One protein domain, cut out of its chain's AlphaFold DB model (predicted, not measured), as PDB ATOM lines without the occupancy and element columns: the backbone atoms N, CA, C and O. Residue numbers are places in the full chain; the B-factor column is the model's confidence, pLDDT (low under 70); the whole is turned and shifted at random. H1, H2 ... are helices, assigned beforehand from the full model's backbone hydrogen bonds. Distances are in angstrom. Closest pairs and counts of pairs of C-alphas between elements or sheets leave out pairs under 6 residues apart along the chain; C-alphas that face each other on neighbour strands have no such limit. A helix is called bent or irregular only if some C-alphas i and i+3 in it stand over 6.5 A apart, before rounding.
ATOM      1  N   SER A   2      -9.134 -39.827  19.617       73.19
ATOM      2  CA  SER A   2     -10.056 -40.721  20.340       73.19
ATOM      3  C   SER A   2     -10.212 -42.100  19.679       73.19
ATOM      4  O   SER A   2     -10.934 -42.941  20.205       73.19
ATOM      5  N   ASP A   3      -9.542 -42.359  18.548       83.00
ATOM      6  CA  ASP A   3      -9.545 -43.683  17.914       83.00
ATOM      7  C   ASP A   3      -8.623 -44.646  18.683       83.00
ATOM      8  O   ASP A   3      -7.414 -44.426  18.800       83.00
ATOM      9  N   VAL A   4      -9.225 -45.698  19.242       84.75
ATOM     10  CA  VAL A   4      -8.553 -46.755  20.013       84.75
ATOM     11  C   VAL A   4      -8.028 -47.869  19.102       84.75
ATOM     12  O   VAL A   4      -7.047 -48.525  19.446       84.75
ATOM     13  N   LEU A   5      -8.659 -48.086  17.946       88.56
ATOM     14  CA  LEU A   5      -8.295 -49.147  17.005       88.56
ATOM     15  C   LEU A   5      -7.121 -48.727  16.121       88.56
ATOM     16  O   LEU A   5      -6.236 -49.535  15.843       88.56
ATOM     17  N   TYR A   6      -7.088 -47.453  15.732       88.69
ATOM     18  CA  TYR A   6      -6.030 -46.870  14.914       88.69
ATOM     19  C   TYR A   6      -5.416 -45.651  15.614       88.69
ATOM     20  O   TYR A   6      -5.809 -44.512  15.358       88.69
ATOM     21  N   PRO A   7      -4.419 -45.866  16.495       88.56
ATOM     22  CA  PRO A   7      -3.801 -44.788  17.252       88.56
ATOM     23  C   PRO A   7      -3.178 -43.717  16.353       88.56
ATOM     24  O   PRO A   7      -2.382 -44.019  15.461       88.56
ATOM     25  N   PHE A   8      -3.462 -42.450  16.666       87.69
ATOM     26  CA  PHE A   8      -2.985 -41.285  15.912       87.69
ATOM     27  C   PHE A   8      -1.471 -41.301  15.661       87.69
ATOM     28  O   PHE A   8      -1.029 -41.091  14.539       87.69
ATOM     29  N   LYS A   9      -0.673 -41.627  16.689       90.25
ATOM     30  CA  LYS A   9       0.795 -41.657  16.595       90.25
ATOM     31  C   LYS A   9       1.298 -42.595  15.491       90.25
ATOM     32  O   LYS A   9       2.203 -42.222  14.754       90.25
ATOM     33  N   LEU A  10       0.700 -43.780  15.359       89.81
ATOM     34  CA  LEU A  10       1.109 -44.761  14.350       89.81
ATOM     35  C   LEU A  10       0.752 -44.291  12.936       89.81
ATOM     36  O   LEU A  10       1.520 -44.508  12.005       89.81
ATOM     37  N   GLN A  11      -0.377 -43.597  12.774       90.69
ATOM     38  CA  GLN A  11      -0.761 -43.013  11.486       90.69
ATOM     39  C   GLN A  11       0.180 -41.872  11.078       90.69
ATOM     40  O   GLN A  11       0.575 -41.788   9.916       90.69
ATOM     41  N   THR A  12       0.623 -41.055  12.039       88.62
ATOM     42  CA  THR A  12       1.650 -40.031  11.805       88.62
ATOM     43  C   THR A  12       2.977 -40.648  11.373       88.62
ATOM     44  O   THR A  12       3.580 -40.183  10.409       88.62
ATOM     45  N   GLU A  13       3.425 -41.711  12.045       90.06
ATOM     46  CA  GLU A  13       4.652 -42.428  11.675       90.06
ATOM     47  C   GLU A  13       4.556 -43.019  10.259       90.06
ATOM     48  O   GLU A  13       5.513 -42.929   9.489       90.06
ATOM     49  N   LEU A  14       3.404 -43.571   9.867       89.00
ATOM     50  CA  LEU A  14       3.186 -44.053   8.499       89.00
ATOM     51  C   LEU A  14       3.269 -42.920   7.473       89.00
ATOM     52  O   LEU A  14       3.965 -43.056   6.469       89.00
ATOM     53  N   ALA A  15       2.603 -41.795   7.731       89.00
ATOM     54  CA  ALA A  15       2.621 -40.648   6.829       89.00
ATOM     55  C   ALA A  15       4.030 -40.057   6.649       89.00
ATOM     56  O   ALA A  15       4.377 -39.631   5.554       89.00
ATOM     57  N   GLN A  16       4.860 -40.073   7.696       88.50
ATOM     58  CA  GLN A  16       6.251 -39.606   7.631       88.50
ATOM     59  C   GLN A  16       7.168 -40.532   6.821       88.50
ATOM     60  O   GLN A  16       8.140 -40.064   6.233       88.50
ATOM     61  N   ASN A  17       6.879 -41.835   6.796       92.12
ATOM     62  CA  ASN A  17       7.725 -42.836   6.138       92.12
ATOM     63  C   ASN A  17       7.279 -43.183   4.708       92.12
ATOM     64  O   ASN A  17       8.010 -43.866   3.989       92.12
ATOM     65  N   LEU A  18       6.097 -42.736   4.280       89.38
ATOM     66  CA  LEU A  18       5.587 -42.965   2.931       89.38
ATOM     67  C   LEU A  18       5.879 -41.761   2.018       89.38
ATOM     68  O   LEU A  18       5.469 -40.640   2.325       89.38
ATOM     69  N   PRO A  19       6.546 -41.960   0.864       86.44
ATOM     70  CA  PRO A  19       6.810 -40.869  -0.065       86.44
ATOM     71  C   PRO A  19       5.499 -40.356  -0.670       86.44
ATOM     72  O   PRO A  19       4.649 -41.141  -1.087       86.44
ATOM     73  N   ASN A  20       5.363 -39.029  -0.757       83.81
ATOM     74  CA  ASN A  20       4.173 -38.339  -1.273       83.81
ATOM     75  C   ASN A  20       2.872 -38.645  -0.504       83.81
ATOM     76  O   ASN A  20       1.783 -38.476  -1.054       83.81
ATOM     77  N   ALA A  21       2.965 -39.103   0.745       86.69
ATOM     78  CA  ALA A  21       1.802 -39.262   1.602       86.69
ATOM     79  C   ALA A  21       1.426 -37.935   2.267       86.69
ATOM     80  O   ALA A  21       2.278 -37.120   2.621       86.69
ATOM     81  N   GLU A  22       0.128 -37.744   2.472       85.69
ATOM     82  CA  GLU A  22      -0.413 -36.642   3.254       85.69
ATOM     83  C   GLU A  22      -1.336 -37.205   4.330       85.69
ATOM     84  O   GLU A  22      -2.139 -38.103   4.068       85.69
ATOM     85  N   MET A  23      -1.213 -36.680   5.550       87.50
ATOM     86  CA  MET A  23      -2.080 -37.049   6.661       87.50
ATOM     87  C   MET A  23      -3.149 -35.981   6.859       87.50
ATOM     88  O   MET A  23      -2.825 -34.812   7.050       87.50
ATOM     89  N   TYR A  24      -4.411 -36.403   6.874       89.06
ATOM     90  CA  TYR A  24      -5.544 -35.572   7.261       89.06
ATOM     91  C   TYR A  24      -6.181 -36.145   8.525       89.06
ATOM     92  O   TYR A  24      -6.598 -37.305   8.546       89.06
ATOM     93  N   ALA A  25      -6.233 -35.340   9.584       88.75
ATOM     94  CA  ALA A  25      -6.774 -35.747  10.871       88.75
ATOM     95  C   ALA A  25      -8.198 -35.217  11.051       88.75
ATOM     96  O   ALA A  25      -8.431 -34.011  10.994       88.75
ATOM     97  N   ILE A  26      -9.144 -36.115  11.322       86.94
ATOM     98  CA  ILE A  26     -10.497 -35.733  11.731       86.94
ATOM     99  C   ILE A  26     -10.494 -35.589  13.252       86.94
ATOM    100  O   ILE A  26     -10.298 -36.575  13.968       86.94
ATOM    101  N   ASP A  27     -10.711 -34.375  13.753       84.75
ATOM    102  CA  ASP A  27     -10.926 -34.167  15.182       84.75
ATOM    103  C   ASP A  27     -12.412 -34.326  15.504       84.75
ATOM    104  O   ASP A  27     -13.247 -33.523  15.094       84.75
ATOM    105  N   SER A  28     -12.751 -35.413  16.191       83.75
ATOM    106  CA  SER A  28     -14.126 -35.742  16.553       83.75
ATOM    107  C   SER A  28     -14.159 -36.478  17.893       83.75
ATOM    108  O   SER A  28     -13.301 -37.332  18.159       83.75
ATOM    109  N   PRO A  29     -15.158 -36.217  18.753       84.62
ATOM    110  CA  PRO A  29     -15.320 -36.955  20.004       84.62
ATOM    111  C   PRO A  29     -15.691 -38.429  19.775       84.62
ATOM    112  O   PRO A  29     -15.558 -39.235  20.691       84.62
ATOM    113  N   HIS A  30     -16.124 -38.792  18.565       85.06
ATOM    114  CA  HIS A  30     -16.650 -40.117  18.237       85.06
ATOM    115  C   HIS A  30     -15.585 -41.192  17.970       85.06
ATOM    116  O   HIS A  30     -15.927 -42.354  17.758       85.06
ATOM    117  N   GLY A  31     -14.297 -40.839  18.014       87.38
ATOM    118  CA  GLY A  31     -13.209 -41.811  17.900       87.38
ATOM    119  C   GLY A  31     -13.209 -42.522  16.558       87.38
ATOM    120  O   GLY A  31     -13.206 -41.867  15.519       87.38
ATOM    121  N   HIS A  32     -13.202 -43.854  16.585       89.62
ATOM    122  CA  HIS A  32     -13.162 -44.670  15.374       89.62
ATOM    123  C   HIS A  32     -14.313 -44.350  14.415       89.62
ATOM    124  O   HIS A  32     -14.085 -44.188  13.226       89.62
ATOM    125  N   ASP A  33     -15.530 -44.152  14.921       90.12
ATOM    126  CA  ASP A  33     -16.711 -43.927  14.078       90.12
ATOM    127  C   ASP A  33     -16.765 -42.514  13.466       90.12
ATOM    128  O   ASP A  33     -17.688 -42.177  12.716       90.12
ATOM    129  N   ALA A  34     -15.762 -41.673  13.743       88.19
ATOM    130  CA  ALA A  34     -15.674 -40.315  13.225       88.19
ATOM    131  C   ALA A  34     -15.722 -40.253  11.692       88.19
ATOM    132  O   ALA A  34     -16.283 -39.305  11.153       88.19
ATOM    133  N   PHE A  35     -15.208 -41.256  10.968       87.25
ATOM    134  CA  PHE A  35     -15.264 -41.251   9.498       87.25
ATOM    135  C   PHE A  35     -16.693 -41.382   8.943       87.25
ATOM    136  O   PHE A  35     -16.966 -40.905   7.840       87.25
ATOM    137  N   LEU A  36     -17.613 -42.001   9.693       91.81
ATOM    138  CA  LEU A  36     -19.028 -42.095   9.319       91.81
ATOM    139  C   LEU A  36     -19.799 -40.844   9.731       91.81
ATOM    140  O   LEU A  36     -20.646 -40.362   8.979       91.81
ATOM    141  N   ILE A  37     -19.516 -40.329  10.927       88.88
ATOM    142  CA  ILE A  37     -20.260 -39.210  11.509       88.88
ATOM    143  C   ILE A  37     -19.841 -37.886  10.859       88.88
ATOM    144  O   ILE A  37     -20.691 -37.126  10.397       88.88
ATOM    145  N   GLU A  38     -18.535 -37.657  10.706       88.44
ATOM    146  CA  GLU A  38     -17.956 -36.449  10.102       88.44
ATOM    147  C   GLU A  38     -17.752 -36.581   8.584       88.44
ATOM    148  O   GLU A  38     -16.872 -35.956   7.983       88.44
ATOM    149  N   ILE A  39     -18.597 -37.377   7.920       91.62
ATOM    150  CA  ILE A  39     -18.474 -37.689   6.489       91.62
ATOM    151  C   ILE A  39     -18.445 -36.437   5.600       91.62
ATOM    152  O   ILE A  39     -17.847 -36.441   4.526       91.62
ATOM    153  N   LYS A  40     -19.069 -35.335   6.038       89.88
ATOM    154  CA  LYS A  40     -19.067 -34.062   5.304       89.88
ATOM    155  C   LYS A  40     -17.672 -33.443   5.223       89.88
ATOM    156  O   LYS A  40     -17.288 -33.002   4.142       89.88
ATOM    157  N   GLU A  41     -16.925 -33.415   6.324       86.81
ATOM    158  CA  GLU A  41     -15.562 -32.865   6.346       86.81
ATOM    159  C   GLU A  41     -14.580 -33.812   5.658       86.81
ATOM    160  O   GLU A  41     -13.799 -33.377   4.808       86.81
ATOM    161  N   LEU A  42     -14.713 -35.121   5.896       90.06
ATOM    162  CA  LEU A  42     -13.927 -36.133   5.190       90.06
ATOM    163  C   LEU A  42     -14.111 -36.039   3.665       90.06
ATOM    164  O   LEU A  42     -13.136 -36.055   2.915       90.06
ATOM    165  N   ASN A  43     -15.346 -35.855   3.186       92.94
ATOM    166  CA  ASN A  43     -15.615 -35.681   1.760       92.94
ATOM    167  C   ASN A  43     -14.917 -34.448   1.174       92.94
ATOM    168  O   ASN A  43     -14.421 -34.512   0.050       92.94
ATOM    169  N   LYS A  44     -14.845 -33.331   1.910       91.19
ATOM    170  CA  LYS A  44     -14.113 -32.140   1.448       91.19
ATOM    171  C   LYS A  44     -12.625 -32.443   1.291       91.19
ATOM    172  O   LYS A  44     -12.059 -32.102   0.254       91.19
ATOM    173  N   ALA A  45     -12.016 -33.110   2.271       89.94
ATOM    174  CA  ALA A  45     -10.610 -33.506   2.211       89.94
ATOM    175  C   ALA A  45     -10.332 -34.455   1.029       89.94
ATOM    176  O   ALA A  45      -9.404 -34.222   0.257       89.94
ATOM    177  N   ILE A  46     -11.191 -35.456   0.804       90.94
ATOM    178  CA  ILE A  46     -11.069 -36.385  -0.334       90.94
ATOM    179  C   ILE A  46     -11.202 -35.650  -1.674       90.94
ATOM    180  O   ILE A  46     -10.449 -35.923  -2.608       90.94
ATOM    181  N   VAL A  47     -12.154 -34.719  -1.803       93.62
ATOM    182  CA  VAL A  47     -12.333 -33.940  -3.040       93.62
ATOM    183  C   VAL A  47     -11.100 -33.091  -3.342       93.62
ATOM    184  O   VAL A  47     -10.683 -33.055  -4.499       93.62
ATOM    185  N   ARG A  48     -10.502 -32.449  -2.331       90.19
ATOM    186  CA  ARG A  48      -9.249 -31.688  -2.474       90.19
ATOM    187  C   ARG A  48      -8.105 -32.583  -2.925       90.19
ATOM    188  O   ARG A  48      -7.511 -32.329  -3.971       90.19
ATOM    189  N   PHE A  49      -7.903 -33.696  -2.226       90.50
ATOM    190  CA  PHE A  49      -6.877 -34.676  -2.570       90.50
ATOM    191  C   PHE A  49      -7.002 -35.153  -4.027       90.50
ATOM    192  O   PHE A  49      -6.032 -35.169  -4.779       90.50
ATOM    193  N   ARG A  50      -8.226 -35.453  -4.487       91.19
ATOM    194  CA  ARG A  50      -8.485 -35.864  -5.880       91.19
ATOM    195  C   ARG A  50      -8.216 -34.777  -6.922       91.19
ATOM    196  O   ARG A  50      -8.052 -35.109  -8.093       91.19
ATOM    197  N   ARG A  51      -8.206 -33.503  -6.528       92.19
ATOM    198  CA  ARG A  51      -7.848 -32.367  -7.391       92.19
ATOM    199  C   ARG A  51      -6.344 -32.091  -7.411       92.19
ATOM    200  O   ARG A  51      -5.917 -31.203  -8.140       92.19
ATOM    201  N   GLY A  52      -5.550 -32.843  -6.644       87.38
ATOM    202  CA  GLY A  52      -4.130 -32.560  -6.432       87.38
ATOM    203  C   GLY A  52      -3.888 -31.411  -5.451       87.38
ATOM    204  O   GLY A  52      -2.775 -30.899  -5.368       87.38
ATOM    205  N   GLU A  53      -4.923 -30.989  -4.723       88.12
ATOM    206  CA  GLU A  53      -4.806 -30.044  -3.619       88.12
ATOM    207  C   GLU A  53      -4.466 -30.808  -2.333       88.12
ATOM    208  O   GLU A  53      -4.798 -31.988  -2.192       88.12
ATOM    209  N   ARG A  54      -3.852 -30.119  -1.367       81.75
ATOM    210  CA  ARG A  54      -3.596 -30.695  -0.046       81.75
ATOM    211  C   ARG A  54      -4.903 -31.055   0.667       81.75
ATOM    212  O   ARG A  54      -5.859 -30.272   0.671       81.75
ATOM    213  N   ALA A  55      -4.940 -32.243   1.257       78.88
ATOM    214  CA  ALA A  55      -6.056 -32.738   2.048       78.88
ATOM    215  C   ALA A  55      -6.281 -31.885   3.310       78.88
ATOM    216  O   ALA A  55      -7.433 -31.570   3.626       78.88
ATOM    217  N   ASP A  56      -5.205 -31.453   3.981       75.50
ATOM    218  CA  ASP A  56      -5.281 -30.568   5.147       75.50
ATOM    219  C   ASP A  56      -4.937 -29.106   4.785       75.50
ATOM    220  O   ASP A  56      -3.788 -28.793   4.450       75.50
TER     221      ASP A  56
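This is residues 2 to 56 of the 191 residues of the protein "Hypothetical protein" of Micromonas pusilla (UniProt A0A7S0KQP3). Picture a flat, open frame of three helices: H1 makes one long side, H3 runs nearly the same direction along the opposite side, and short H2 stands at one end and makes a corner with H3. Residues 18 to 30, with no named element, run back from the end of H1 through the space between the two long sides to reach H2, and residues 51 to 56 fold back after H3. The printed part has 55 residues with three named helices, H1, H2 and H3 in that order, and no named strand; its class is all helix. It is only just compact, close to loose, with a radius of gyration of the C-alphas of 11.7 A, and its C-alphas span 29 by 26 by 12 A.

Begin at Ser 2, whose C-alpha is at (-10.056, -40.721, 20.340), and go on to C-alpha 8 at (-2.985, -41.285, 15.912), where H1 begins. H1 holds residues 8 to 17 and measures 14.6 A from first to last C-alpha. After the 13 residues 18 to 30, look for H2 at residues 31 to 37, 9.9 A long. H2 is irregular: its C-alphas 32 and 35 are 7.1 A apart, against about 5 A in a regular helix. After Glu 38 comes H3, residues 39 to 50, the longest helix at 12 residues and 16.0 A; it ends with C-alpha 50 at (-8.485, -35.864, -5.880).

Start at H1, which touches no helix and is apart from both H2 and H3. Next look at H2 and H3, which are close but not clearly touching, with 1 pair of C-alphas within 8 A. That closest pair is the C-alphas of Phe 35 and Leu 42, 6.8 A apart. The lines of H2 and H3 stand about perpendicular, at 82 degrees, and their centres are 14.3 A apart. In the backbones of H1 and H3 you will find every O i to N i+4 pair within hydrogen-bond range; in H2 this holds for 1 of 3, beside 3 of 4 O i to N i+3 pairs.

Find the two C-alphas farthest apart at Val 4 and Arg 51, 31.0 A from each other. The C-alphas of Ser 2 and Asp 56, the first and last printed residues, are 18.9 A apart. The printed part has no cut. The link from H1 to H2 is long, and the link from H2 to H3 is tight. Residues 16 to 21 stand free, of which 16 and 17 belong to H1. In the B-factor column the mean pLDDT of the printed part of this model is 87.8, and no printed residue is under 70.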